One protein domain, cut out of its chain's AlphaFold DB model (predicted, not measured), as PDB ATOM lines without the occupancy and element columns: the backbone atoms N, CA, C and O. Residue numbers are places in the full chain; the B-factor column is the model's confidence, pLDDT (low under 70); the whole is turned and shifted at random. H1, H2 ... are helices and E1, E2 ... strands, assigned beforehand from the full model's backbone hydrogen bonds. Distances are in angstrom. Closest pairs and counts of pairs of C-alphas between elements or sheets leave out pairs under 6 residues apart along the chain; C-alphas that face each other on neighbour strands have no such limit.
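This is residues 4 to 84 of the 906 residues of the protein "Adenosylhomocysteinase" of Arachnia rubra (UniProt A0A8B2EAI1). A small sheet of three very short parallel strands has two helices packed on it, H1 at the E2 and E3 part and H2 at the E1 and E2 part, and the helices meet each other through the first residues of H1. Much of the rest is loop: residues 67 to 84 have no named element, and within them residues 71 to 72 run beside E3 and residues 78 to 79 beside 71 to 72. The printed part has 81 residues, with two named helices and three named strands in the order H1 E1 H2 E2 E3, and the sheet order is E1 E2 E3. The class is mixed, helices and strands, but under half of the residues, 33 of 81, are in named elements. The whole is compact, with a radius of gyration of the C-alphas of 11.5 A and spans of 33 by 27 by 22 A.

H1 is residues 4 to 18, 21.3 A from first to last C-alpha, beginning at C-alpha 4 (142.561, 185.195, 63.842). E1 is residues 26 to 28, 7.1 A. H2 is residues 33 to 41, 12.4 A, beginning at C-alpha 33 (148.134, 189.115, 71.030). E2 is residues 53 to 55, 7.1 A. E3 is residues 64 to 66, 6.7 A, ending at C-alpha 66 (158.145, 181.735, 61.738).

E1 and E2 are parallel at 29 degrees, with N 28 and O 53 within hydrogen-bond range at 2.8 A. E2 and E3 are parallel at 20 degrees, with N 66 and O 54 within range at 2.9 A. E1 and E3, the edge strands, are apart. The arrangement is two layers, with H1 and H2 on one face of the sheet. The closest C-alphas of H1 and E3 are those of Phe 14 and Val 66, 6.5 A. E1 and H2 are near each other, with 6 pairs of C-alphas within 10 A. E1, H2 and E2 form a strand-helix-strand unit, two parallel neighbour strands with a helix between, whose crossover is left-handed. With residues 4 to 8 alone, H1 touches H2; the closest C-alphas are those of Ala 7 and Leu 35, 4.7 A, at a steep tilt of 57 degrees, the same way. In H1 and H2 every O i to N i+4 pair is within hydrogen-bond range. Outside the named strands, residues 26 to 27 of E1 pair with residues 45 to 46, parallel.

The two C-alphas farthest apart, those of Arg 33 and Ser 84, are 34.8 A apart. The printed part has no cut. The link from H2 to E2 is long, with 11 residues, and the link from E1 to H2 is tight, with 4. The mean pLDDT of the printed part is 87.5; residue 30 and residues 47 to 49 are under 70.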
ATOM      1  N   ARG A   4     142.845 186.624  63.635       86.19
ATOM      2  CA  ARG A   4     142.561 185.195  63.842       86.19
ATOM      3  C   ARG A   4     143.070 184.339  62.685       86.19
ATOM      4  O   ARG A   4     143.740 183.343  62.941       86.19
ATOM      5  N   SER A   5     142.814 184.756  61.442       88.06
ATOM      6  CA  SER A   5     143.350 184.101  60.240       88.06
ATOM      7  C   SER A   5     144.881 184.087  60.267       88.06
ATOM      8  O   SER A   5     145.491 183.049  60.047       88.06
ATOM      9  N   ALA A   6     145.499 185.220  60.614       87.75
ATOM     10  CA  ALA A   6     146.951 185.344  60.703       87.75
ATOM     11  C   ALA A   6     147.551 184.380  61.741       87.75
ATOM     12  O   ALA A   6     148.520 183.684  61.455       87.75
ATOM     13  N   ALA A   7     146.949 184.312  62.936       89.56
ATOM     14  CA  ALA A   7     147.390 183.403  63.991       89.56
ATOM     15  C   ALA A   7     147.252 181.929  63.580       89.56
ATOM     16  O   ALA A   7     148.179 181.152  63.782       89.56
ATOM     17  N   GLN A   8     146.122 181.552  62.975       91.81
ATOM     18  CA  GLN A   8     145.891 180.187  62.497       91.81
ATOM     19  C   GLN A   8     146.923 179.776  61.437       91.81
ATOM     20  O   GLN A   8     147.495 178.694  61.533       91.81
ATOM     21  N   LEU A   9     147.186 180.633  60.448       92.12
ATOM     22  CA  LEU A   9     148.147 180.341  59.383       92.12
ATOM     23  C   LEU A   9     149.581 180.238  59.901       92.12
ATOM     24  O   LEU A   9     150.312 179.343  59.489       92.12
ATOM     25  N   ALA A  10     149.971 181.102  60.839       91.94
ATOM     26  CA  ALA A  10     151.291 181.032  61.458       91.94
ATOM     27  C   ALA A  10     151.515 179.689  62.183       91.94
ATOM     28  O   ALA A  10     152.582 179.093  62.059       91.94
ATOM     29  N   LEU A  11     150.495 179.180  62.884       92.31
ATOM     30  CA  LEU A  11     150.551 177.876  63.554       92.31
ATOM     31  C   LEU A  11     150.596 176.712  62.563       92.31
ATOM     32  O   LEU A  11     151.400 175.802  62.744       92.31
ATOM     33  N   ARG A  12     149.777 176.761  61.504       92.50
ATOM     34  CA  ARG A  12     149.783 175.750  60.434       92.50
ATOM     35  C   ARG A  12     151.153 175.652  59.772       92.50
ATOM     36  O   ARG A  12     151.679 174.559  59.621       92.50
ATOM     37  N   ARG A  13     151.782 176.789  59.459       92.31
ATOM     38  CA  ARG A  13     153.134 176.808  58.880       92.31
ATOM     39  C   ARG A  13     154.186 176.246  59.818       92.31
ATOM     40  O   ARG A  13     155.008 175.456  59.371       92.31
ATOM     41  N   PHE A  14     154.148 176.625  61.096       94.12
ATOM     42  CA  PHE A  14     155.035 176.037  62.098       94.12
ATOM     43  C   PHE A  14     154.881 174.512  62.131       94.12
ATOM     44  O   PHE A  14     155.875 173.800  62.013       94.12
ATOM     45  N   ALA A  15     153.645 174.016  62.233       92.56
ATOM     46  CA  ALA A  15     153.363 172.587  62.303       92.56
ATOM     47  C   ALA A  15     153.819 171.843  61.038       92.56
ATOM     48  O   ALA A  15     154.543 170.863  61.153       92.56
ATOM     49  N   ALA A  16     153.474 172.340  59.847       90.31
ATOM     50  CA  ALA A  16     153.836 171.701  58.584       90.31
ATOM     51  C   ALA A  16     155.357 171.678  58.352       90.31
ATOM     52  O   ALA A  16     155.921 170.650  57.986       90.31
ATOM     53  N   ALA A  17     156.042 172.803  58.582       92.06
ATOM     54  CA  ALA A  17     157.475 172.898  58.317       92.06
ATOM     55  C   ALA A  17     158.312 172.110  59.331       92.06
ATOM     56  O   ALA A  17     159.279 171.459  58.950       92.06
ATOM     57  N   THR A  18     157.948 172.148  60.614       93.12
ATOM     58  CA  THR A  18     158.791 171.592  61.685       93.12
ATOM     59  C   THR A  18     158.360 170.204  62.146       93.12
ATOM     60  O   THR A  18     159.192 169.459  62.649       93.12
ATOM     61  N   ASN A  19     157.075 169.859  62.022       93.69
ATOM     62  CA  ASN A  19     156.467 168.687  62.657       93.69
ATOM     63  C   ASN A  19     156.782 168.582  64.173       93.69
ATOM     64  O   ASN A  19     156.957 167.496  64.722       93.69
ATOM     65  N   LEU A  20     156.893 169.726  64.866       93.69
ATOM     66  CA  LEU A  20     157.198 169.799  66.302       93.69
ATOM     67  C   LEU A  20     155.966 170.092  67.160       93.69
ATOM     68  O   LEU A  20     154.942 170.608  66.696       93.69
ATOM     69  N   SER A  21     156.070 169.765  68.449       92.31
ATOM     70  CA  SER A  21     154.995 169.988  69.412       92.31
ATOM     71  C   SER A  21     154.862 171.477  69.751       92.31
ATOM     72  O   SER A  21     155.858 172.185  69.945       92.31
ATOM     73  N   ILE A  22     153.620 171.964  69.833       91.25
ATOM     74  CA  ILE A  22     153.287 173.289  70.379       91.25
ATOM     75  C   ILE A  22     153.148 173.240  71.914       91.25
ATOM     76  O   ILE A  22     153.713 174.119  72.576       91.25
ATOM     77  N   PRO A  23     152.423 172.273  72.519       87.88
ATOM     78  CA  PRO A  23     152.367 172.130  73.973       87.88
ATOM     79  C   PRO A  23     153.759 172.002  74.611       87.88
ATOM     80  O   PRO A  23     154.625 171.302  74.093       87.88
ATOM     81  N   GLY A  24     153.982 172.675  75.745       83.75
ATOM     82  CA  GLY A  24     155.247 172.644  76.497       83.75
ATOM     83  C   GLY A  24     156.369 173.517  75.917       83.75
ATOM     84  O   GLY A  24     157.234 173.988  76.666       83.75
ATOM     85  N   ARG A  25     156.322 173.824  74.614       89.56
ATOM     86  CA  ARG A  25     157.315 174.660  73.931       89.56
ATOM     87  C   ARG A  25     157.196 176.131  74.323       89.56
ATOM     88  O   ARG A  25     156.101 176.672  74.493       89.56
ATOM     89  N   ALA A  26     158.348 176.783  74.450       89.12
ATOM     90  CA  ALA A  26     158.452 178.211  74.705       89.12
ATOM     91  C   ALA A  26     158.523 179.009  73.393       89.12
ATOM     92  O   ALA A  26     159.386 178.753  72.550       89.12
ATOM     93  N   PHE A  27     157.624 179.986  73.239       90.88
ATOM     94  CA  PHE A  27     157.558 180.873  72.078       90.88
ATOM     95  C   PHE A  27     157.712 182.353  72.448       90.88
ATOM     96  O   PHE A  27     157.211 182.837  73.468       90.88
ATOM     97  N   CYS A  28     158.296 183.111  71.524       89.50
ATOM     98  CA  CYS A  28     158.295 184.569  71.516       89.50
ATOM     99  C   CYS A  28     157.296 185.106  70.477       89.50
ATOM    100  O   CYS A  28     157.378 184.807  69.288       89.50
ATOM    101  N   THR A  29     156.349 185.944  70.915       85.12
ATOM    102  CA  THR A  29     155.332 186.573  70.047       85.12
ATOM    103  C   THR A  29     155.268 188.090  70.275       85.12
ATOM    104  O   THR A  29     154.273 188.591  70.811       85.12
ATOM    105  N   PRO A  30     156.305 188.859  69.904       68.94
ATOM    106  CA  PRO A  30     156.462 190.257  70.321       68.94
ATOM    107  C   PRO A  30     155.327 191.196  69.875       68.94
ATOM    108  O   PRO A  30     155.178 192.280  70.435       68.94
ATOM    109  N   ARG A  31     154.515 190.813  68.874       71.69
ATOM    110  CA  ARG A  31     153.535 191.716  68.239       71.69
ATOM    111  C   ARG A  31     152.116 191.158  68.053       71.69
ATOM    112  O   ARG A  31     151.229 191.932  67.707       71.69
ATOM    113  N   ASN A  32     151.849 189.869  68.310       82.44
ATOM    114  CA  ASN A  32     150.544 189.250  68.013       82.44
ATOM    115  C   ASN A  32     149.841 188.696  69.268       82.44
ATOM    116  O   ASN A  32     150.090 187.573  69.708       82.44
ATOM    117  N   ARG A  33     148.909 189.484  69.827       85.94
ATOM    118  CA  ARG A  33     148.134 189.115  71.030       85.94
ATOM    119  C   ARG A  33     147.188 187.938  70.802       85.94
ATOM    120  O   ARG A  33     146.978 187.140  71.714       85.94
ATOM    121  N   GLN A  34     146.602 187.836  69.612       87.12
ATOM    122  CA  GLN A  34     145.671 186.761  69.288       87.12
ATOM    123  C   GLN A  34     146.413 185.426  69.164       87.12
ATOM    124  O   GLN A  34     145.959 184.435  69.726       87.12
ATOM    125  N   LEU A  35     147.580 185.417  68.522       90.44
ATOM    126  CA  LEU A  35     148.466 184.255  68.463       90.44
ATOM    127  C   LEU A  35     148.953 183.848  69.856       90.44
ATOM    128  O   LEU A  35     148.844 182.681  70.211       90.44
ATOM    129  N   ALA A  36     149.390 184.806  70.679       90.44
ATOM    130  CA  ALA A  36     149.776 184.548  72.066       90.44
ATOM    131  C   ALA A  36     148.648 183.870  72.872       90.44
ATOM    132  O   ALA A  36     148.875 182.922  73.624       90.44
ATOM    133  N   ARG A  37     147.403 184.332  72.702       89.19
ATOM    134  CA  ARG A  37     146.233 183.729  73.354       89.19
ATOM    135  C   ARG A  37     146.017 182.283  72.910       89.19
ATOM    136  O   ARG A  37     145.771 181.433  73.761       89.19
ATOM    137  N   VAL A  38     146.104 182.018  71.606       89.69
ATOM    138  CA  VAL A  38     145.941 180.665  71.055       89.69
ATOM    139  C   VAL A  38     147.058 179.752  71.558       89.69
ATOM    140  O   VAL A  38     146.757 178.715  72.130       89.69
ATOM    141  N   LEU A  39     148.323 180.168  71.450       91.44
ATOM    142  CA  LEU A  39     149.481 179.402  71.922       91.44
ATOM    143  C   LEU A  39     149.353 179.009  73.400       91.44
ATOM    144  O   LEU A  39     149.512 177.838  73.731       91.44
ATOM    145  N   ARG A  40     148.971 179.942  74.285       90.19
ATOM    146  CA  ARG A  40     148.720 179.619  75.703       90.19
ATOM    147  C   ARG A  40     147.610 178.589  75.884       90.19
ATOM    148  O   ARG A  40     147.753 177.679  76.690       90.19
ATOM    149  N   ALA A  41     146.513 178.718  75.140       86.38
ATOM    150  CA  ALA A  41     145.412 177.757  75.197       86.38
ATOM    151  C   ALA A  41     145.816 176.367  74.664       86.38
ATOM    152  O   ALA A  41     145.314 175.353  75.147       86.38
ATOM    153  N   MET A  42     146.774 176.318  73.733       87.25
ATOM    154  CA  MET A  42     147.412 175.089  73.254       87.25
ATOM    155  C   MET A  42     148.511 174.566  74.200       87.25
ATOM    156  O   MET A  42     149.104 173.536  73.917       87.25
ATOM    157  N   GLY A  43     148.775 175.221  75.337       87.44
ATOM    158  CA  GLY A  43     149.748 174.761  76.335       87.44
ATOM    159  C   GLY A  43     151.190 175.217  76.101       87.44
ATOM    160  O   GLY A  43     152.100 174.665  76.714       87.44
ATOM    161  N   ALA A  44     151.418 176.208  75.237       89.88
ATOM    162  CA  ALA A  44     152.734 176.803  75.036       89.88
ATOM    163  C   ALA A  44     153.099 177.809  76.145       89.88
ATOM    164  O   ALA A  44     152.243 178.533  76.671       89.88
ATOM    165  N   ARG A  45     154.397 177.914  76.445       89.44
ATOM    166  CA  ARG A  45     154.980 178.932  77.336       89.44
ATOM    167  C   ARG A  45     155.322 180.177  76.512       89.44
ATOM    168  O   ARG A  45     155.754 180.051  75.373       89.44
ATOM    169  N   LEU A  46     155.107 181.382  77.046       87.88
ATOM    170  CA  LEU A  46     155.353 182.633  76.310       87.88
ATOM    171  C   LEU A  46     156.237 183.599  77.089       87.88
ATOM    172  O   LEU A  46     155.982 183.832  78.268       87.88
ATOM    173  N   GLY A  47     157.164 184.255  76.385       69.38
ATOM    174  CA  GLY A  47     157.967 185.356  76.931       69.38
ATOM    175  C   GLY A  47     159.013 184.917  77.955       69.38
ATOM    176  O   GLY A  47     159.328 185.682  78.863       69.38
ATOM    177  N   THR A  48     159.507 183.688  77.834       65.25
ATOM    178  CA  THR A  48     160.533 183.117  78.705       65.25
ATOM    179  C   THR A  48     161.922 183.226  78.051       65.25
ATOM    180  O   THR A  48     162.005 183.250  76.820       65.25
ATOM    181  N   PRO A  49     163.019 183.317  78.830       67.31
ATOM    182  CA  PRO A  49     164.382 183.397  78.284       67.31
ATOM    183  C   PRO A  49     164.802 182.167  77.460       67.31
ATOM    184  O   PRO A  49     165.684 182.277  76.619       67.31
ATOM    185  N   ASP A  50     164.152 181.019  77.678       72.81
ATOM    186  CA  ASP A  50     164.389 179.726  77.019       72.81
ATOM    187  C   ASP A  50     163.519 179.505  75.762       72.81
ATOM    188  O   ASP A  50     163.270 178.370  75.351       72.81
ATOM    189  N   ALA A  51     162.986 180.574  75.161       81.06
ATOM    190  CA  ALA A  51     162.193 180.459  73.942       81.06
ATOM    191  C   ALA A  51     163.017 179.865  72.790       81.06
ATOM    192  O   ALA A  51     164.044 180.409  72.397       81.06
ATOM    193  N   THR A  52     162.516 178.778  72.204       83.94
ATOM    194  CA  THR A  52     163.158 178.094  71.064       83.94
ATOM    195  C   THR A  52     162.543 178.455  69.725       83.94
ATOM    196  O   THR A  52     163.107 178.139  68.679       83.94
ATOM    197  N   ALA A  53     161.383 179.112  69.742       91.00
ATOM    198  CA  ALA A  53     160.700 179.552  68.542       91.00
ATOM    199  C   ALA A  53     160.188 180.989  68.679       91.00
ATOM    200  O   ALA A  53     159.729 181.419  69.739       91.00
ATOM    201  N   VAL A  54     160.222 181.741  67.585       92.81
ATOM    202  CA  VAL A  54     159.795 183.138  67.541       92.81
ATOM    203  C   VAL A  54     158.979 183.424  66.289       92.81
ATOM    204  O   VAL A  54     159.294 182.974  65.192       92.81
ATOM    205  N   PHE A  55     157.917 184.209  66.454       91.88
ATOM    206  CA  PHE A  55     157.148 184.761  65.343       91.88
ATOM    207  C   PHE A  55     157.632 186.187  65.069       91.88
ATOM    208  O   PHE A  55     157.349 187.101  65.853       91.88
ATOM    209  N   ALA A  56     158.379 186.365  63.980       90.38
ATOM    210  CA  ALA A  56     159.063 187.611  63.634       90.38
ATOM    211  C   ALA A  56     159.005 187.899  62.126       90.38
ATOM    212  O   ALA A  56     158.662 187.036  61.324       90.38
ATOM    213  N   ASP A  57     159.356 189.128  61.739       88.69
ATOM    214  CA  ASP A  57     159.359 189.552  60.331       88.69
ATOM    215  C   ASP A  57     160.606 189.054  59.566       88.69
ATOM    216  O   ASP A  57     160.603 189.006  58.338       88.69
ATOM    217  N   SER A  58     161.668 188.672  60.281       89.44
ATOM    218  CA  SER A  58     162.945 188.192  59.737       89.44
ATOM    219  C   SER A  58     163.538 187.085  60.619       89.44
ATOM    220  O   SER A  58     163.231 187.085  61.815       89.44
ATOM    221  N   PRO A  59     164.399 186.195  60.080       91.12
ATOM    222  CA  PRO A  59     165.068 185.142  60.847       91.12
ATOM    223  C   PRO A  59     165.798 185.677  62.084       91.12
ATOM    224  O   PRO A  59     166.427 186.736  62.027       91.12
ATOM    225  N   VAL A  60     165.718 184.934  63.187       88.75
ATOM    226  CA  VAL A  60     166.424 185.195  64.444       88.75
ATOM    227  C   VAL A  60     167.392 184.045  64.693       88.75
ATOM    228  O   VAL A  60     166.984 182.887  64.742       88.75
ATOM    229  N   GLU A  61     168.673 184.374  64.831       85.44
ATOM    230  CA  GLU A  61     169.740 183.399  65.051       85.44
ATOM    231  C   GLU A  61     169.493 182.572  66.323       85.44
ATOM    232  O   GLU A  61     169.100 183.109  67.361       85.44
ATOM    233  N   GLY A  62     169.696 181.255  66.232       84.31
ATOM    234  CA  GLY A  62     169.520 180.329  67.352       84.31
ATOM    235  C   GLY A  62     168.066 179.960  67.670       84.31
ATOM    236  O   GLY A  62     167.836 179.174  68.585       84.31
ATOM    237  N   MET A  63     167.078 180.470  66.923       89.62
ATOM    238  CA  MET A  63     165.658 180.182  67.148       89.62
ATOM    239  C   MET A  63     164.948 179.728  65.875       89.62
ATOM    240  O   MET A  63     165.185 180.251  64.785       89.62
ATOM    241  N   ILE A  64     163.976 178.825  66.023       94.00
ATOM    242  CA  ILE A  64     163.031 178.532  64.945       94.00
ATOM    243  C   ILE A  64     162.221 179.799  64.680       94.00
ATOM    244  O   ILE A  64     161.465 180.255  65.539       94.00
ATOM    245  N   THR A  65     162.350 180.375  63.492       94.50
ATOM    246  CA  THR A  65     161.689 181.642  63.177       94.50
ATOM    247  C   THR A  65     160.554 181.435  62.192       94.50
ATOM    248  O   THR A  65     160.770 180.993  61.069       94.50
ATOM    249  N   VAL A  66     159.334 181.784  62.594       94.88
ATOM    250  CA  VAL A  66     158.145 181.735  61.738       94.88
ATOM    251  C   VAL A  66     157.848 183.139  61.227       94.88
ATOM    252  O   VAL A  66     157.520 184.034  62.012       94.88
ATOM    253  N   THR A  67     157.940 183.322  59.912       92.31
ATOM    254  CA  THR A  67     157.633 184.588  59.240       92.31
ATOM    255  C   THR A  67     156.284 184.537  58.526       92.31
ATOM    256  O   THR A  67     155.532 183.554  58.571       92.31
ATOM    257  N   ALA A  68     155.954 185.636  57.847       86.12
ATOM    258  CA  ALA A  68     154.748 185.751  57.044       86.12
ATOM    259  C   ALA A  68     154.718 184.829  55.817       86.12
ATOM    260  O   ALA A  68     153.626 184.665  55.279       86.12
ATOM    261  N   ASP A  69     155.825 184.192  55.428       86.75
ATOM    262  CA  ASP A  69     155.883 183.343  54.227       86.75
ATOM    263  C   ASP A  69     156.732 182.072  54.396       86.75
ATOM    264  O   ASP A  69     156.646 181.164  53.573       86.75
ATOM    265  N   SER A  70     157.564 181.966  55.438       92.81
ATOM    266  CA  SER A  70     158.505 180.847  55.591       92.81
ATOM    267  C   SER A  70     158.766 180.504  57.054       92.81
ATOM    268  O   SER A  70     158.449 181.277  57.961       92.81
ATOM    269  N   VAL A  71     159.350 179.328  57.280       95.12
ATOM    270  CA  VAL A  71     159.854 178.900  58.585       95.12
ATOM    271  C   VAL A  71     161.349 178.653  58.448       95.12
ATOM    272  O   VAL A  71     161.783 178.056  57.469       95.12
ATOM    273  N   PHE A  72     162.124 179.136  59.408       93.81
ATOM    274  CA  PHE A  72     163.575 179.008  59.427       93.81
ATOM    275  C   PHE A  72     164.007 178.175  60.628       93.81
ATOM    276  O   PHE A  72     163.457 178.344  61.719       93.81
ATOM    277  N   ALA A  73     164.986 177.299  60.432       90.06
ATOM    278  CA  ALA A  73     165.682 176.596  61.498       90.06
ATOM    279  C   ALA A  73     166.598 177.557  62.287       90.06
ATOM    280  O   ALA A  73     166.878 178.667  61.821       90.06
ATOM    281  N   PRO A  74     167.107 177.143  63.465       88.06
ATOM    282  CA  PRO A  74     168.020 177.957  64.275       88.06
ATOM    283  C   PRO A  74     169.299 178.419  63.560       88.06
ATOM    284  O   PRO A  74     169.851 179.458  63.917       88.06
ATOM    285  N   ASP A  75     169.761 177.672  62.556       85.50
ATOM    286  CA  ASP A  75     170.933 178.000  61.732       85.50
ATOM    287  C   ASP A  75     170.614 178.940  60.548       85.50
ATOM    288  O   ASP A  75     171.497 179.285  59.765       85.50
ATOM    289  N   GLY A  76     169.353 179.365  60.412       87.38
ATOM    290  CA  GLY A  76     168.877 180.240  59.344       87.38
ATOM    291  C   GLY A  76     168.509 179.527  58.040       87.38
ATOM    292  O   GLY A  76     168.083 180.201  57.099       87.38
ATOM    293  N   SER A  77     168.629 178.198  57.958       88.44
ATOM    294  CA  SER A  77     168.118 177.428  56.820       88.44
ATOM    295  C   SER A  77     166.585 177.449  56.781       88.44
ATOM    296  O   SER A  77     165.924 177.593  57.808       88.44
ATOM    297  N   ILE A  78     165.997 177.368  55.586       91.12
ATOM    298  CA  ILE A  78     164.537 177.307  55.431       91.12
ATOM    299  C   ILE A  78     164.093 175.872  55.706       91.12
ATOM    300  O   ILE A  78     164.622 174.951  55.097       91.12
ATOM    301  N   LEU A  79     163.099 175.709  56.577       90.31
ATOM    302  CA  LEU A  79     162.412 174.441  56.800       90.31
ATOM    303  C   LEU A  79     161.183 174.369  55.901       90.31
ATOM    304  O   LEU A  79     160.327 175.263  55.925       90.31
ATOM    305  N   SER A  80     161.072 173.289  55.139       85.75
ATOM    306  CA  SER A  80     159.969 173.047  54.221       85.75
ATOM    307  C   SER A  80     159.406 171.633  54.379       85.75
ATOM    308  O   SER A  80     160.151 170.664  54.532       85.75
ATOM    309  N   PRO A  81     158.080 171.456  54.238       71.88
ATOM    310  CA  PRO A  81     157.495 170.127  54.053       71.88
ATOM    311  C   PRO A  81     158.009 169.411  52.788       71.88
ATOM    312  O   PRO A  81     157.868 168.202  52.666       71.88
ATOM    313  N   ALA A  82     158.578 170.156  51.830       71.12
ATOM    314  CA  ALA A  82     159.117 169.629  50.575       71.12
ATOM    315  C   ALA A  82     160.633 169.348  50.615       71.12
ATOM    316  O   ALA A  82     161.226 169.104  49.562       71.12
ATOM    317  N   ASP A  83     161.263 169.430  51.792       80.06
ATOM    318  CA  ASP A  83     162.682 169.106  51.957       80.06
ATOM    319  C   ASP A  83     162.970 167.637  51.616       80.06
ATOM    320  O   ASP A  83     162.072 166.788  51.576       80.06
ATOM    321  N   SER A  84     164.245 167.328  51.359       81.12
ATOM    322  CA  SER A  84     164.649 165.958  51.043       81.12
ATOM    323  C   SER A  84     164.334 165.006  52.209       81.12
ATOM    324  O   SER A  84     164.373 165.425  53.372       81.12
TER     325      SER A  84